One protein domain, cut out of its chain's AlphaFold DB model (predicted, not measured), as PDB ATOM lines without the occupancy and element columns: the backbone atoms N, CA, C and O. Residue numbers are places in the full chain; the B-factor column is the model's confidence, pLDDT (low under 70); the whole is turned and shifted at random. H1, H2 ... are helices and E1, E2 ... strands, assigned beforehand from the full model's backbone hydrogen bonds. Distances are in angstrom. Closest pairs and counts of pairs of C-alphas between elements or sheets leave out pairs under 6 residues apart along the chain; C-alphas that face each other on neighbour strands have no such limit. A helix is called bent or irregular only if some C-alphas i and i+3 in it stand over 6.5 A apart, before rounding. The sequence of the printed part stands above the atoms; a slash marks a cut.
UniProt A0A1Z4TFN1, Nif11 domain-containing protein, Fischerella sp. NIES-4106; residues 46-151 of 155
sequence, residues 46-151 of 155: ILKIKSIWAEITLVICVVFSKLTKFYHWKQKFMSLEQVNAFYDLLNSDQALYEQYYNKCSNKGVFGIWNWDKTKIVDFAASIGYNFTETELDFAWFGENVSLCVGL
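What this domain is: This is residues 46 to 151 of the 155 residues of the protein "Nif11 domain-containing protein" of Fischerella sp. NIES-4106 (UniProt A0A1Z4TFN1). Picture a small head on a long handle: the helix H1 runs the length of the domain, its residues 46 to 75 stick out free, and near its far end H2, H3, H4 and the small strand hairpin E1 and E2 make the head. H4 is kinked and crosses H1 partway along. The printed part has 106 residues, with four named helices and two named strands in the order H1 H2 E1 E2 H3 H4; the sheet E1 - E2 is antiparallel and the class is mostly helix. The whole is extended, with a radius of gyration of the C-alphas of 21.7 A, and spans 73 by 32 by 17 A.

How they stand to each other: Begin at the sheet, where E1, residues 105 to 107, and E2, residues 113 to 115, form an antiparallel hairpin at 145 degrees. Look there for N 106 and O 114, 2.9 A apart, and N 114 and O 106, 3.0 A apart, both within hydrogen-bond range. Before E1 comes H2, residues 94 to 104, and after E2 comes H3, residues 117 to 127. H2 and H3 touch at a steep tilt of 40 degrees, opposite ways; their closest C-alphas, of Cys 104 and Lys 119, are 5.5 A apart. With residues 133 to 136 alone, H4, residues 133 to 149, touches H3 in a helical hairpin at a shallow tilt of 20 degrees, closest at the C-alphas of Lys 117 and Glu 133, 6.0 A. H4 is irregular, with C-alphas 140 and 143 9.8 A apart, and has a kink of 117 degrees near residue 140. H1, residues 46 to 92, touches H4 with residues 76 to 84 alone, at a steep tilt of 60 degrees; the closest C-alphas, of Leu 80 and Ala 139, are 6.5 A apart. H1 and H2 touch only at the corner, closest at the C-alphas of Leu 90 and Tyr 97, 5.2 A. H2 and H4 are apart. In H2 and H3 every O i to N i+4 pair is within hydrogen-bond range; in H1 42 of 43 are, in H4 7 of 13.

Where its parts are: Find C-alpha 46 at (34.141, 53.598, -36.956); from there H1 runs 68.3 A to C-alpha 92 at (-31.390, 34.211, -37.337). H2 measures 14.9 A, H3 15.6 A, and E1 and E2 6.3 A each. H4 measures 12.8 A and ends at C-alpha 149, (-3.164, 19.394, -43.240).

The domain as a whole: The two C-alphas farthest apart are those of Ile 46 and Gly 111, 74.5 A. The printed part has no cut, and its links between named elements are tight. Read the B-factor column for the model's confidence: the mean pLDDT of the printed part is 71.0, and residues 46 to 79, 107 to 113 and 142 to 151 are under 70.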
ATOM      1  N   ILE A  46      34.788  54.688 -36.214       43.34
ATOM      2  CA  ILE A  46      34.141  53.598 -36.956       43.34
ATOM      3  C   ILE A  46      33.854  52.385 -36.052       43.34
ATOM      4  O   ILE A  46      32.798  51.769 -36.181       43.34
ATOM      5  N   LEU A  47      34.731  52.067 -35.094       43.00
ATOM      6  CA  LEU A  47      34.552  50.923 -34.184       43.00
ATOM      7  C   LEU A  47      33.429  51.138 -33.157       43.00
ATOM      8  O   LEU A  47      32.610  50.243 -32.952       43.00
ATOM      9  N   LYS A  48      33.322  52.339 -32.569       45.56
ATOM     10  CA  LYS A  48      32.209  52.677 -31.659       45.56
ATOM     11  C   LYS A  48      30.879  52.759 -32.400       45.56
ATOM     12  O   LYS A  48      29.869  52.272 -31.906       45.56
ATOM     13  N   ILE A  49      30.900  53.311 -33.612       51.12
ATOM     14  CA  ILE A  49      29.728  53.380 -34.482       51.12
ATOM     15  C   ILE A  49      29.235  51.960 -34.818       51.12
ATOM     16  O   ILE A  49      28.052  51.691 -34.639       51.12
ATOM     17  N   LYS A  50      30.115  51.013 -35.186       47.53
ATOM     18  CA  LYS A  50      29.739  49.606 -35.453       47.53
ATOM     19  C   LYS A  50      29.060  48.912 -34.263       47.53
ATOM     20  O   LYS A  50      28.089  48.191 -34.469       47.53
ATOM     21  N   SER A  51      29.538  49.150 -33.039       51.78
ATOM     22  CA  SER A  51      28.930  48.592 -31.818       51.78
ATOM     23  C   SER A  51      27.517  49.132 -31.583       51.78
ATOM     24  O   SER A  51      26.600  48.371 -31.291       51.78
ATOM     25  N   ILE A  52      27.324  50.439 -31.774       59.31
ATOM     26  CA  ILE A  52      26.024  51.100 -31.612       59.31
ATOM     27  C   ILE A  52      25.035  50.638 -32.696       59.31
ATOM     28  O   ILE A  52      23.865  50.399 -32.402       59.31
ATOM     29  N   TRP A  53      25.498  50.429 -33.935       57.25
ATOM     30  CA  TRP A  53      24.661  49.872 -35.006       57.25
ATOM     31  C   TRP A  53      24.162  48.456 -34.694       57.25
ATOM     32  O   TRP A  53      23.020  48.136 -35.031       57.25
ATOM     33  N   ALA A  54      24.967  47.617 -34.034       59.75
ATOM     34  CA  ALA A  54      24.558  46.261 -33.660       59.75
ATOM     35  C   ALA A  54      23.429  46.265 -32.613       59.75
ATOM     36  O   ALA A  54      22.446  45.536 -32.763       59.75
ATOM     37  N   GLU A  55      23.521  47.130 -31.599       57.94
ATOM     38  CA  GLU A  55      22.482  47.255 -30.569       57.94
ATOM     39  C   GLU A  55      21.181  47.848 -31.122       57.94
ATOM     40  O   GLU A  55      20.103  47.315 -30.859       57.94
ATOM     41  N   ILE A  56      21.266  48.887 -31.963       69.81
ATOM     42  CA  ILE A  56      20.088  49.473 -32.624       69.81
ATOM     43  C   ILE A  56      19.399  48.435 -33.519       69.81
ATOM     44  O   ILE A  56      18.174  48.313 -33.492       69.81
ATOM     45  N   THR A  57      20.172  47.640 -34.265       68.56
ATOM     46  CA  THR A  57      19.623  46.578 -35.123       68.56
ATOM     47  C   THR A  57      18.902  45.512 -34.296       68.56
ATOM     48  O   THR A  57      17.795  45.110 -34.649       68.56
ATOM     49  N   LEU A  58      19.473  45.088 -33.163       67.00
ATOM     50  CA  LEU A  58      18.835  44.126 -32.258       67.00
ATOM     51  C   LEU A  58      17.518  44.655 -31.680       67.00
ATOM     52  O   LEU A  58      16.519  43.934 -31.677       67.00
ATOM     53  N   VAL A  59      17.491  45.914 -31.239       67.62
ATOM     54  CA  VAL A  59      16.274  46.544 -30.709       67.62
ATOM     55  C   VAL A  59      15.198  46.633 -31.792       67.62
ATOM     56  O   VAL A  59      14.055  46.247 -31.541       67.62
ATOM     57  N   ILE A  60      15.556  47.053 -33.010       69.69
ATOM     58  CA  ILE A  60      14.624  47.100 -34.145       69.69
ATOM     59  C   ILE A  60      14.083  45.700 -34.461       69.69
ATOM     60  O   ILE A  60      12.871  45.542 -34.581       69.69
ATOM     61  N   CYS A  61      14.932  44.669 -34.512       66.44
ATOM     62  CA  CYS A  61      14.504  43.290 -34.770       66.44
ATOM     63  C   CYS A  61      13.531  42.758 -33.705       66.44
ATOM     64  O   CYS A  61      12.531  42.117 -34.042       66.44
ATOM     65  N   VAL A  62      13.779  43.037 -32.421       63.19
ATOM     66  CA  VAL A  62      12.894  42.611 -31.323       63.19
ATOM     67  C   VAL A  62      11.546  43.332 -31.388       63.19
ATOM     68  O   VAL A  62      10.500  42.702 -31.205       63.19
ATOM     69  N   VAL A  63      11.553  44.635 -31.679       68.62
ATOM     70  CA  VAL A  63      10.326  45.425 -31.852       68.62
ATOM     71  C   VAL A  63       9.545  44.936 -33.072       68.62
ATOM     72  O   VAL A  63       8.345  44.694 -32.964       68.62
ATOM     73  N   PHE A  64      10.219  44.690 -34.197       66.38
ATOM     74  CA  PHE A  64       9.589  44.191 -35.419       66.38
ATOM     75  C   PHE A  64       8.984  42.793 -35.220       66.38
ATOM     76  O   PHE A  64       7.852  42.557 -35.629       66.38
ATOM     77  N   SER A  65       9.669  41.892 -34.502       63.47
ATOM     78  CA  SER A  65       9.151  40.557 -34.149       63.47
ATOM     79  C   SER A  65       7.915  40.609 -33.237       63.47
ATOM     80  O   SER A  65       6.993  39.803 -33.373       63.47
ATOM     81  N   LYS A  66       7.855  41.569 -32.305       63.88
ATOM     82  CA  LYS A  66       6.657  41.785 -31.475       63.88
ATOM     83  C   LYS A  66       5.506  42.379 -32.282       63.88
ATOM     84  O   LYS A  66       4.369  41.944 -32.117       63.88
ATOM     85  N   LEU A  67       5.800  43.333 -33.163       59.53
ATOM     86  CA  LEU A  67       4.800  43.956 -34.024       59.53
ATOM     87  C   LEU A  67       4.206  42.947 -35.004       59.53
ATOM     88  O   LEU A  67       2.989  42.871 -35.103       59.53
ATOM     89  N   THR A  68       5.015  42.114 -35.663       64.75
ATOM     90  CA  THR A  68       4.504  41.102 -36.605       64.75
ATOM     91  C   THR A  68       3.566  40.110 -35.922       64.75
ATOM     92  O   THR A  68       2.499  39.815 -36.456       64.75
ATOM     93  N   LYS A  69       3.890  39.667 -34.699       61.94
ATOM     94  CA  LYS A  69       2.994  38.825 -33.886       61.94
ATOM     95  C   LYS A  69       1.692  39.539 -33.529       61.94
ATOM     96  O   LYS A  69       0.630  38.927 -33.591       61.94
ATOM     97  N   PHE A  70       1.762  40.825 -33.194       62.41
ATOM     98  CA  PHE A  70       0.583  41.628 -32.880       62.41
ATOM     99  C   PHE A  70      -0.312  41.856 -34.108       62.41
ATOM    100  O   PHE A  70      -1.521  41.662 -34.020       62.41
ATOM    101  N   TYR A  71       0.263  42.200 -35.264       57.25
ATOM    102  CA  TYR A  71      -0.482  42.363 -36.517       57.25
ATOM    103  C   TYR A  71      -1.114  41.052 -36.980       57.25
ATOM    104  O   TYR A  71      -2.281  41.050 -37.360       57.25
ATOM    105  N   HIS A  72      -0.385  39.939 -36.884       57.72
ATOM    106  CA  HIS A  72      -0.918  38.612 -37.189       57.72
ATOM    107  C   HIS A  72      -2.101  38.256 -36.274       57.72
ATOM    108  O   HIS A  72      -3.139  37.800 -36.744       57.72
ATOM    109  N   TRP A  73      -1.983  38.512 -34.967       57.88
ATOM    110  CA  TRP A  73      -3.071  38.270 -34.017       57.88
ATOM    111  C   TRP A  73      -4.282  39.185 -34.266       57.88
ATOM    112  O   TRP A  73      -5.420  38.726 -34.212       57.88
ATOM    113  N   LYS A  74      -4.048  40.453 -34.625       56.19
ATOM    114  CA  LYS A  74      -5.112  41.414 -34.942       56.19
ATOM    115  C   LYS A  74      -5.861  41.061 -36.232       56.19
ATOM    116  O   LYS A  74      -7.083  41.161 -36.253       56.19
ATOM    117  N   GLN A  75      -5.157  40.632 -37.284       59.19
ATOM    118  CA  GLN A  75      -5.799  40.165 -38.520       59.19
ATOM    119  C   GLN A  75      -6.661  38.924 -38.265       59.19
ATOM    120  O   GLN A  75      -7.809  38.879 -38.690       59.19
ATOM    121  N   LYS A  76      -6.140  37.972 -37.484       60.53
ATOM    122  CA  LYS A  76      -6.840  36.738 -37.108       60.53
ATOM    123  C   LYS A  76      -8.112  36.982 -36.288       60.53
ATOM    124  O   LYS A  76      -9.097  36.276 -36.457       60.53
ATOM    125  N   PHE A  77      -8.098  37.975 -35.398       59.34
ATOM    126  CA  PHE A  77      -9.283  38.354 -34.626       59.34
ATOM    127  C   PHE A  77     -10.360  38.985 -35.520       59.34
ATOM    128  O   PHE A  77     -11.532  38.636 -35.410       59.34
ATOM    129  N   MET A  78      -9.950  39.862 -36.445       57.81
ATOM    130  CA  MET A  78     -10.871  40.554 -37.348       57.81
ATOM    131  C   MET A  78     -11.616  39.621 -38.308       57.81
ATOM    132  O   MET A  78     -12.761  39.906 -38.644       57.81
ATOM    133  N   SER A  79     -11.003  38.524 -38.754       69.62
ATOM    134  CA  SER A  79     -11.685  37.578 -39.640       69.62
ATOM    135  C   SER A  79     -12.567  36.574 -38.905       69.62
ATOM    136  O   SER A  79     -13.635  36.228 -39.406       69.62
ATOM    137  N   LEU A  80     -12.199  36.171 -37.685       74.50
ATOM    138  CA  LEU A  80     -13.037  35.292 -36.865       74.50
ATOM    139  C   LEU A  80     -14.381  35.944 -36.515       74.50
ATOM    140  O   LEU A  80     -15.422  35.291 -36.525       74.50
ATOM    141  N   GLU A  81     -14.355  37.244 -36.225       81.81
ATOM    142  CA  GLU A  81     -15.552  38.024 -35.919       81.81
ATOM    143  C   GLU A  81     -16.520  38.064 -37.114       81.81
ATOM    144  O   GLU A  81     -17.727  37.919 -36.929       81.81
ATOM    145  N   GLN A  82     -16.001  38.150 -38.346       83.00
ATOM    146  CA  GLN A  82     -16.830  38.079 -39.554       83.00
ATOM    147  C   GLN A  82     -17.453  36.698 -39.772       83.00
ATOM    148  O   GLN A  82     -18.620  36.619 -40.152       83.00
ATOM    149  N   VAL A  83     -16.708  35.617 -39.513       84.12
ATOM    150  CA  VAL A  83     -17.238  34.246 -39.612       84.12
ATOM    151  C   VAL A  83     -18.346  34.022 -38.581       84.12
ATOM    152  O   VAL A  83     -19.401  33.488 -38.919       84.12
ATOM    153  N   ASN A  84     -18.147  34.480 -37.343       84.69
ATOM    154  CA  ASN A  84     -19.163  34.377 -36.294       84.69
ATOM    155  C   ASN A  84     -20.420  35.182 -36.650       84.69
ATOM    156  O   ASN A  84     -21.519  34.639 -36.605       84.69
ATOM    157  N   ALA A  85     -20.261  36.428 -37.106       87.00
ATOM    158  CA  ALA A  85     -21.384  37.262 -37.527       87.00
ATOM    159  C   ALA A  85     -22.157  36.668 -38.721       87.00
ATOM    160  O   ALA A  85     -23.379  36.794 -38.794       87.00
ATOM    161  N   PHE A  86     -21.463  35.996 -39.645       88.44
ATOM    162  CA  PHE A  86     -22.092  35.249 -40.733       88.44
ATOM    163  C   PHE A  86     -22.948  34.086 -40.208       88.44
ATOM    164  O   PHE A  86     -24.088  33.914 -40.645       88.44
ATOM    165  N   TYR A  87     -22.442  33.312 -39.244       85.75
ATOM    166  CA  TYR A  87     -23.206  32.222 -38.631       85.75
ATOM    167  C   TYR A  87     -24.369  32.709 -37.763       85.75
ATOM    168  O   TYR A  87     -25.425  32.075 -37.758       85.75
ATOM    169  N   ASP A  88     -24.223  33.844 -37.084       88.25
ATOM    170  CA  ASP A  88     -25.314  34.469 -36.334       88.25
ATOM    171  C   ASP A  88     -26.460  34.882 -37.267       88.25
ATOM    172  O   ASP A  88     -27.629  34.618 -36.972       88.25
ATOM    173  N   LEU A  89     -26.139  35.449 -38.437       88.06
ATOM    174  CA  LEU A  89     -27.130  35.775 -39.462       88.06
ATOM    175  C   LEU A  89     -27.815  34.515 -40.012       88.06
ATOM    176  O   LEU A  89     -29.041  34.487 -40.121       88.06
ATOM    177  N   LEU A  90     -27.042  33.467 -40.319       86.94
ATOM    178  CA  LEU A  90     -27.585  32.184 -40.774       86.94
ATOM    179  C   LEU A  90     -28.549  31.568 -39.756       86.94
ATOM    180  O   LEU A  90     -29.578  31.030 -40.145       86.94
ATOM    181  N   ASN A  91     -28.233  31.645 -38.464       84.25
ATOM    182  CA  ASN A  91     -29.099  31.120 -37.410       84.25
ATOM    183  C   ASN A  91     -30.350  31.984 -37.191       84.25
ATOM    184  O   ASN A  91     -31.378  31.472 -36.750       84.25
ATOM    185  N   SER A  92     -30.268  33.284 -37.484       88.50
ATOM    186  CA  SER A  92     -31.390  34.211 -37.337       88.50
ATOM    187  C   SER A  92     -32.389  34.151 -38.496       88.50
ATOM    188  O   SER A  92     -33.558  34.474 -38.283       88.50
ATOM    189  N   ASP A  93     -31.957  33.786 -39.707       88.00
ATOM    190  CA  ASP A  93     -32.812  33.727 -40.897       88.00
ATOM    191  C   ASP A  93     -32.900  32.298 -41.448       88.00
ATOM    192  O   ASP A  93     -32.006  31.788 -42.127       88.00
ATOM    193  N   GLN A  94     -34.043  31.663 -41.194       87.50
ATOM    194  CA  GLN A  94     -34.312  30.294 -41.616       87.50
ATOM    195  C   GLN A  94     -34.336  30.125 -43.145       87.50
ATOM    196  O   GLN A  94     -33.895  29.092 -43.651       87.50
ATOM    197  N   ALA A  95     -34.788  31.131 -43.901       87.94
ATOM    198  CA  ALA A  95     -34.800  31.061 -45.362       87.94
ATOM    199  C   ALA A  95     -33.375  31.154 -45.933       87.94
ATOM    200  O   ALA A  95     -33.049  30.498 -46.928       87.94
ATOM    201  N   LEU A  96     -32.509  31.939 -45.286       86.25
ATOM    202  CA  LEU A  96     -31.088  32.013 -45.621       86.25
ATOM    203  C   LEU A  96     -30.373  30.697 -45.284       86.25
ATOM    204  O   LEU A  96     -29.583  30.201 -46.091       86.25
ATOM    205  N   TYR A  97     -30.699  30.101 -44.134       86.69
ATOM    206  CA  TYR A  97     -30.172  28.804 -43.715       86.69
ATOM    207  C   TYR A  97     -30.542  27.684 -44.692       86.69
ATOM    208  O   TYR A  97     -29.691  26.874 -45.054       86.69
ATOM    209  N   GLU A  98     -31.782  27.648 -45.184       85.31
ATOM    210  CA  GLU A  98     -32.207  26.666 -46.187       85.31
ATOM    211  C   GLU A  98     -31.460  26.837 -47.516       85.31
ATOM    212  O   GLU A  98     -31.063  25.852 -48.145       85.31
ATOM    213  N   GLN A  99     -31.209  28.078 -47.944       86.12
ATOM    214  CA  GLN A  99     -30.394  28.345 -49.132       86.12
ATOM    215  C   GLN A  99     -28.937  27.923 -48.935       86.12
ATOM    216  O   GLN A  99     -28.356  27.305 -49.830       86.12
ATOM    217  N   TYR A 100     -28.368  28.225 -47.769       85.75
ATOM    218  CA  TYR A 100     -27.037  27.781 -47.374       85.75
ATOM    219  C   TYR A 100     -26.947  26.252 -47.383       85.75
ATOM    220  O   TYR A 100     -26.055  25.693 -48.022       85.75
ATOM    221  N   TYR A 101     -27.912  25.571 -46.767       82.81
ATOM    222  CA  TYR A 101     -27.997  24.115 -46.724       82.81
ATOM    223  C   TYR A 101     -28.075  23.522 -48.134       82.81
ATOM    224  O   TYR A 101     -27.269  22.666 -48.488       82.81
ATOM    225  N   ASN A 102     -28.976  24.016 -48.982       84.25
ATOM    226  CA  ASN A 102     -29.170  23.471 -50.327       84.25
ATOM    227  C   ASN A 102     -27.987  23.734 -51.274       84.25
ATOM    228  O   ASN A 102     -27.718  22.916 -52.152       84.25
ATOM    229  N   LYS A 103     -27.283  24.864 -51.124       82.75
ATOM    230  CA  LYS A 103     -26.152  25.224 -51.998       82.75
ATOM    231  C   LYS A 103     -24.822  24.639 -51.529       82.75
ATOM    232  O   LYS A 103     -24.019  24.219 -52.365       82.75
ATOM    233  N   CYS A 104     -24.581  24.636 -50.218       82.06
ATOM    234  CA  CYS A 104     -23.273  24.326 -49.634       82.06
ATOM    235  C   CYS A 104     -23.157  22.882 -49.134       82.06
ATOM    236  O   CYS A 104     -22.037  22.403 -48.930       82.06
ATOM    237  N   SER A 105     -24.277  22.174 -48.951       80.38
ATOM    238  CA  SER A 105     -24.250  20.756 -48.599       80.38
ATOM    239  C   SER A 105     -24.175  19.892 -49.861       80.38
ATOM    240  O   SER A 105     -25.018  19.962 -50.755       80.38
ATOM    241  N   ASN A 106     -23.142  19.057 -49.947       72.44
ATOM    242  CA  ASN A 106     -23.076  17.990 -50.937       72.44
ATOM    243  C   ASN A 106     -23.402  16.676 -50.217       72.44
ATOM    244  O   ASN A 106     -22.702  16.260 -49.287       72.44
ATOM    245  N   LYS A 107     -24.474  16.005 -50.643       68.06
ATOM    246  CA  LYS A 107     -24.847  14.698 -50.100       68.06
ATOM    247  C   LYS A 107     -23.880  13.645 -50.649       68.06
ATOM    248  O   LYS A 107     -23.943  13.292 -51.824       68.06
ATOM    249  N   GLY A 108     -22.946  13.190 -49.816       61.91
ATOM    250  CA  GLY A 108     -21.968  12.170 -50.189       61.91
ATOM    251  C   GLY A 108     -22.598  10.788 -50.383       61.91
ATOM    252  O   GLY A 108     -23.704  10.512 -49.914       61.91
ATOM    253  N   VAL A 109     -21.848   9.886 -51.030       51.69
ATOM    254  CA  VAL A 109     -22.280   8.532 -51.452       51.69
ATOM    255  C   VAL A 109     -22.658   7.598 -50.282       51.69
ATOM    256  O   VAL A 109     -23.253   6.550 -50.493       51.69
ATOM    257  N   PHE A 110     -22.430   8.001 -49.031       55.44
ATOM    258  CA  PHE A 110     -22.781   7.221 -47.836       55.44
ATOM    259  C   PHE A 110     -23.744   7.945 -46.884       55.44
ATOM    260  O   PHE A 110     -23.778   7.654 -45.694       55.44
ATOM    261  N   GLY A 111     -24.493   8.941 -47.372       57.97
ATOM    262  CA  GLY A 111     -25.361   9.757 -46.511       57.97
ATOM    263  C   GLY A 111     -24.592  10.687 -45.565       57.97
ATOM    264  O   GLY A 111     -25.201  11.352 -44.732       57.97
ATOM    265  N   ILE A 112     -23.266  10.764 -45.716       62.28
ATOM    266  CA  ILE A 112     -22.410  11.730 -45.035       62.28
ATOM    267  C   ILE A 112     -22.581  13.075 -45.741       62.28
ATOM    268  O   ILE A 112     -22.365  13.188 -46.952       62.28
ATOM    269  N   TRP A 113     -22.977  14.093 -44.983       65.44
ATOM    270  CA  TRP A 113     -23.022  15.469 -45.460       65.44
ATOM    271  C   TRP A 113     -21.601  16.009 -45.552       65.44
ATOM    272  O   TRP A 113     -20.915  16.122 -44.538       65.44
ATOM    273  N   ASN A 114     -21.157  16.317 -46.771       74.69
ATOM    274  CA  ASN A 114     -19.876  16.967 -46.990       74.69
ATOM    275  C   ASN A 114     -20.129  18.454 -47.255       74.69
ATOM    276  O   ASN A 114     -20.791  18.812 -48.232       74.69
ATOM    277  N   TRP A 115     -19.637  19.302 -46.359       80.25
ATOM    278  CA  TRP A 115     -19.754  20.751 -46.477       80.25
ATOM    279  C   TRP A 115     -18.624  21.279 -47.357       80.25
ATOM    280  O   TRP A 115     -17.446  21.083 -47.056       80.25
ATOM    281  N   ASP A 116     -18.983  21.927 -48.461       82.88
ATOM    282  CA  ASP A 116     -18.015  22.479 -49.405       82.88
ATOM    283  C   ASP A 116     -17.584  23.881 -48.956       82.88
ATOM    284  O   ASP A 116     -18.339  24.844 -49.089       82.88
ATOM    285  N   LYS A 117     -16.376  23.987 -48.391       82.88
ATOM    286  CA  LYS A 117     -15.843  25.235 -47.815       82.88
ATOM    287  C   LYS A 117     -15.762  26.365 -48.840       82.88
ATOM    288  O   LYS A 117     -16.114  27.492 -48.509       82.88
ATOM    289  N   THR A 118     -15.390  26.047 -50.080       84.69
ATOM    290  CA  THR A 118     -15.345  26.996 -51.201       84.69
ATOM    291  C   THR A 118     -16.708  27.650 -51.403       84.69
ATOM    292  O   THR A 118     -16.834  28.871 -51.416       84.69
ATOM    293  N   LYS A 119     -17.766  26.829 -51.458       86.88
ATOM    294  CA  LYS A 119     -19.139  27.317 -51.648       86.88
ATOM    295  C   LYS A 119     -19.631  28.147 -50.467       86.88
ATOM    296  O   LYS A 119     -20.419  29.065 -50.670       86.88
ATOM    297  N   ILE A 120     -19.189  27.828 -49.252       86.56
ATOM    298  CA  ILE A 120     -19.535  28.588 -48.043       86.56
ATOM    299  C   ILE A 120     -18.912  29.983 -48.095       86.56
ATOM    300  O   ILE A 120     -19.611  30.962 -47.846       86.56
ATOM    301  N   VAL A 121     -17.631  30.072 -48.459       86.50
ATOM    302  CA  VAL A 121     -16.921  31.346 -48.641       86.50
ATOM    303  C   VAL A 121     -17.568  32.175 -49.753       86.50
ATOM    304  O   VAL A 121     -17.873  33.347 -49.543       86.50
ATOM    305  N   ASP A 122     -17.869  31.562 -50.900       87.88
ATOM    306  CA  ASP A 122     -18.530  32.244 -52.018       87.88
ATOM    307  C   ASP A 122     -19.939  32.735 -51.643       87.88
ATOM    308  O   ASP A 122     -20.361  33.835 -52.012       87.88
ATOM    309  N   PHE A 123     -20.683  31.933 -50.876       87.56
ATOM    310  CA  PHE A 123     -22.004  32.308 -50.382       87.56
ATOM    311  C   PHE A 123     -21.921  33.467 -49.383       87.56
ATOM    312  O   PHE A 123     -22.683  34.428 -49.501       87.56
ATOM    313  N   ALA A 124     -20.967  33.429 -48.455       87.12
ATOM    314  CA  ALA A 124     -20.717  34.526 -47.529       87.12
ATOM    315  C   ALA A 124     -20.345  35.827 -48.264       87.12
ATOM    316  O   ALA A 124     -20.919  36.880 -47.968       87.12
ATOM    317  N   ALA A 125     -19.498  35.733 -49.296       87.50
ATOM    318  CA  ALA A 125     -19.134  36.858 -50.158       87.50
ATOM    319  C   ALA A 125     -20.352  37.462 -50.867       87.50
ATOM    320  O   ALA A 125     -20.454  38.684 -50.983       87.50
ATOM    321  N   SER A 126     -21.319  36.633 -51.277       87.62
ATOM    322  CA  SER A 126     -22.561  37.109 -51.901       87.62
ATOM    323  C   SER A 126     -23.465  37.918 -50.956       87.62
ATOM    324  O   SER A 126     -24.259  38.732 -51.423       87.62
ATOM    325  N   ILE A 127     -23.323  37.723 -49.641       85.12
ATOM    326  CA  ILE A 127     -24.098  38.410 -48.594       85.12
ATOM    327  C   ILE A 127     -23.318  39.610 -48.013       85.12
ATOM    328  O   ILE A 127     -23.889  40.443 -47.312       85.12
ATOM    329  N   GLY A 128     -22.030  39.749 -48.352       85.06
ATOM    330  CA  GLY A 128     -21.176  40.868 -47.938       85.06
ATOM    331  C   GLY A 128     -20.167  40.540 -46.835       85.06
ATOM    332  O   GLY A 128     -19.496  41.448 -46.344       85.06
ATOM    333  N   TYR A 129     -20.022  39.267 -46.462       85.44
ATOM    334  CA  TYR A 129     -18.974  38.798 -45.551       85.44
ATOM    335  C   TYR A 129     -17.769  38.311 -46.354       85.44
ATOM    336  O   TYR A 129     -17.938  37.610 -47.345       85.44
ATOM    337  N   ASN A 130     -16.548  38.652 -45.938       82.19
ATOM    338  CA  ASN A 130     -15.347  38.281 -46.684       82.19
ATOM    339  C   ASN A 130     -14.351  37.559 -45.776       82.19
ATOM    340  O   ASN A 130     -13.595  38.191 -45.043       82.19
ATOM    341  N   PHE A 131     -14.342  36.234 -45.855       83.75
ATOM    342  CA  PHE A 131     -13.393  35.383 -45.147       83.75
ATOM    343  C   PHE A 131     -12.899  34.268 -46.068       83.75
ATOM    344  O   PHE A 131     -13.538  33.919 -47.053       83.75
ATOM    345  N   THR A 132     -11.741  33.711 -45.753       84.19
ATOM    346  CA  THR A 132     -11.084  32.643 -46.510       84.19
ATOM    347  C   THR A 132     -11.402  31.265 -45.929       84.19
ATOM    348  O   THR A 132     -11.805  31.129 -44.774       84.19
ATOM    349  N   GLU A 133     -11.152  30.204 -46.700       82.06
ATOM    350  CA  GLU A 133     -11.310  28.825 -46.213       82.06
ATOM    351  C   GLU A 133     -10.443  28.532 -44.985       82.06
ATOM    352  O   GLU A 133     -10.846  27.779 -44.103       82.06
ATOM    353  N   THR A 134      -9.259  29.144 -44.907       77.12
ATOM    354  CA  THR A 134      -8.346  28.975 -43.770       77.12
ATOM    355  C   THR A 134      -8.926  29.570 -42.488       77.12
ATOM    356  O   THR A 134      -8.733  29.018 -41.408       77.12
ATOM    357  N   GLU A 135      -9.660  30.673 -42.597       77.81
ATOM    358  CA  GLU A 135     -10.321  31.329 -41.464       77.81
ATOM    359  C   GLU A 135     -11.573  30.566 -41.032       77.81
ATOM    360  O   GLU A 135     -11.818  30.416 -39.835       77.81
ATOM    361  N   LEU A 136     -12.309  30.002 -41.994       80.94
ATOM    362  CA  LEU A 136     -13.410  29.084 -41.721       80.94
ATOM    363  C   LEU A 136     -12.920  27.821 -40.997       80.94
ATOM    364  O   LEU A 136     -13.502  27.411 -39.994       80.94
ATOM    365  N   ASP A 137     -11.807  27.245 -41.453       77.50
ATOM    366  CA  ASP A 137     -11.172  26.101 -40.797       77.50
ATOM    367  C   ASP A 137     -10.718  26.425 -39.387       77.50
ATOM    368  O   ASP A 137     -10.880  25.624 -38.463       77.50
ATOM    369  N   PHE A 138     -10.190  27.627 -39.209       75.25
ATOM    370  CA  PHE A 138      -9.813  28.113 -37.906       75.25
ATOM    371  C   PHE A 138     -11.025  28.266 -36.972       75.25
ATOM    372  O   PHE A 138     -10.937  27.905 -35.801       75.25
ATOM    373  N   ALA A 139     -12.165  28.743 -37.477       75.44
ATOM    374  CA  ALA A 139     -13.401  28.845 -36.703       75.44
ATOM    375  C   ALA A 139     -13.990  27.469 -36.346       75.44
ATOM    376  O   ALA A 139     -14.478  27.279 -35.234       75.44
ATOM    377  N   TRP A 140     -13.920  26.494 -37.257       74.44
ATOM    378  CA  TRP A 140     -14.479  25.152 -37.046       74.44
ATOM    379  C   TRP A 140     -13.619  24.251 -36.156       74.44
ATOM    380  O   TRP A 140     -14.154  23.436 -35.406       74.44
ATOM    381  N   PHE A 141     -12.293  24.368 -36.240       72.44
ATOM    382  CA  PHE A 141     -11.365  23.401 -35.644       72.44
ATOM    383  C   PHE A 141     -10.263  24.045 -34.773       72.44
ATOM    384  O   PHE A 141      -9.486  23.331 -34.133       72.44
ATOM    385  N   GLY A 142     -10.181  25.379 -34.714       65.75
ATOM    386  CA  GLY A 142      -9.211  26.122 -33.899       65.75
ATOM    387  C   GLY A 142      -7.758  26.052 -34.397       65.75
ATOM    388  O   GLY A 142      -7.470  25.671 -35.530       65.75
ATOM    389  N   GLU A 143      -6.793  26.390 -33.527       58.75
ATOM    390  CA  GLU A 143      -5.337  26.344 -33.821       58.75
ATOM    391  C   GLU A 143      -4.797  24.953 -34.177       58.75
ATOM    392  O   GLU A 143      -3.679  24.830 -34.681       58.75
ATOM    393  N   ASN A 144      -5.597  23.906 -33.995       49.75
ATOM    394  CA  ASN A 144      -5.174  22.526 -34.189       49.75
ATOM    395  C   ASN A 144      -5.217  22.059 -35.657       49.75
ATOM    396  O   ASN A 144      -4.750  20.962 -35.955       49.75
ATOM    397  N   VAL A 145      -5.705  22.877 -36.602       50.66
ATOM    398  CA  VAL A 145      -5.802  22.497 -38.032       50.66
ATOM    399  C   VAL A 145      -4.441  22.279 -38.690       50.66
ATOM    400  O   VAL A 145      -4.332  21.466 -39.611       50.66
ATOM    401  N   SER A 146      -3.377  22.931 -38.201       48.44
ATOM    402  CA  SER A 146      -2.031  22.733 -38.761       48.44
ATOM    403  C   SER A 146      -1.527  21.286 -38.623       48.44
ATOM    404  O   SER A 146      -0.697  20.855 -39.420       48.44
ATOM    405  N   LEU A 147      -2.088  20.504 -37.692       47.41
ATOM    406  CA  LEU A 147      -1.779  19.081 -37.530       47.41
ATOM    407  C   LEU A 147      -2.544  18.183 -38.519       47.41
ATOM    408  O   LEU A 147      -2.082  17.087 -38.827       47.41
ATOM    409  N   CYS A 148      -3.676  18.642 -39.063       41.09
ATOM    410  CA  CYS A 148      -4.517  17.842 -39.958       41.09
ATOM    411  C   CYS A 148      -4.145  18.007 -41.442       41.09
ATOM    412  O   CYS A 148      -4.291  17.064 -42.219       41.09
ATOM    413  N   VAL A 149      -3.623  19.171 -41.850       45.81
ATOM    414  CA  VAL A 149      -3.164  19.394 -43.240       45.81
ATOM    415  C   VAL A 149      -1.882  18.603 -43.541       45.81
ATOM    416  O   VAL A 149      -1.694  18.150 -44.668       45.81
ATOM    417  N   GLY A 150      -1.050  18.337 -42.527       35.31
ATOM    418  CA  GLY A 150       0.159  17.515 -42.657       35.31
ATOM    419  C   GLY A 150      -0.088  16.021 -42.913       35.31
ATOM    420  O   GLY A 150       0.824  15.330 -43.359       35.31
ATOM    421  N   LEU A 151      -1.306  15.511 -42.685       38.59
ATOM    422  CA  LEU A 151      -1.627  14.085 -42.849       38.59
ATOM    423  C   LEU A 151      -2.276  13.731 -44.197       38.59
ATOM    424  O   LEU A 151      -2.387  12.553 -44.513       38.59
TER     425      LEU A 151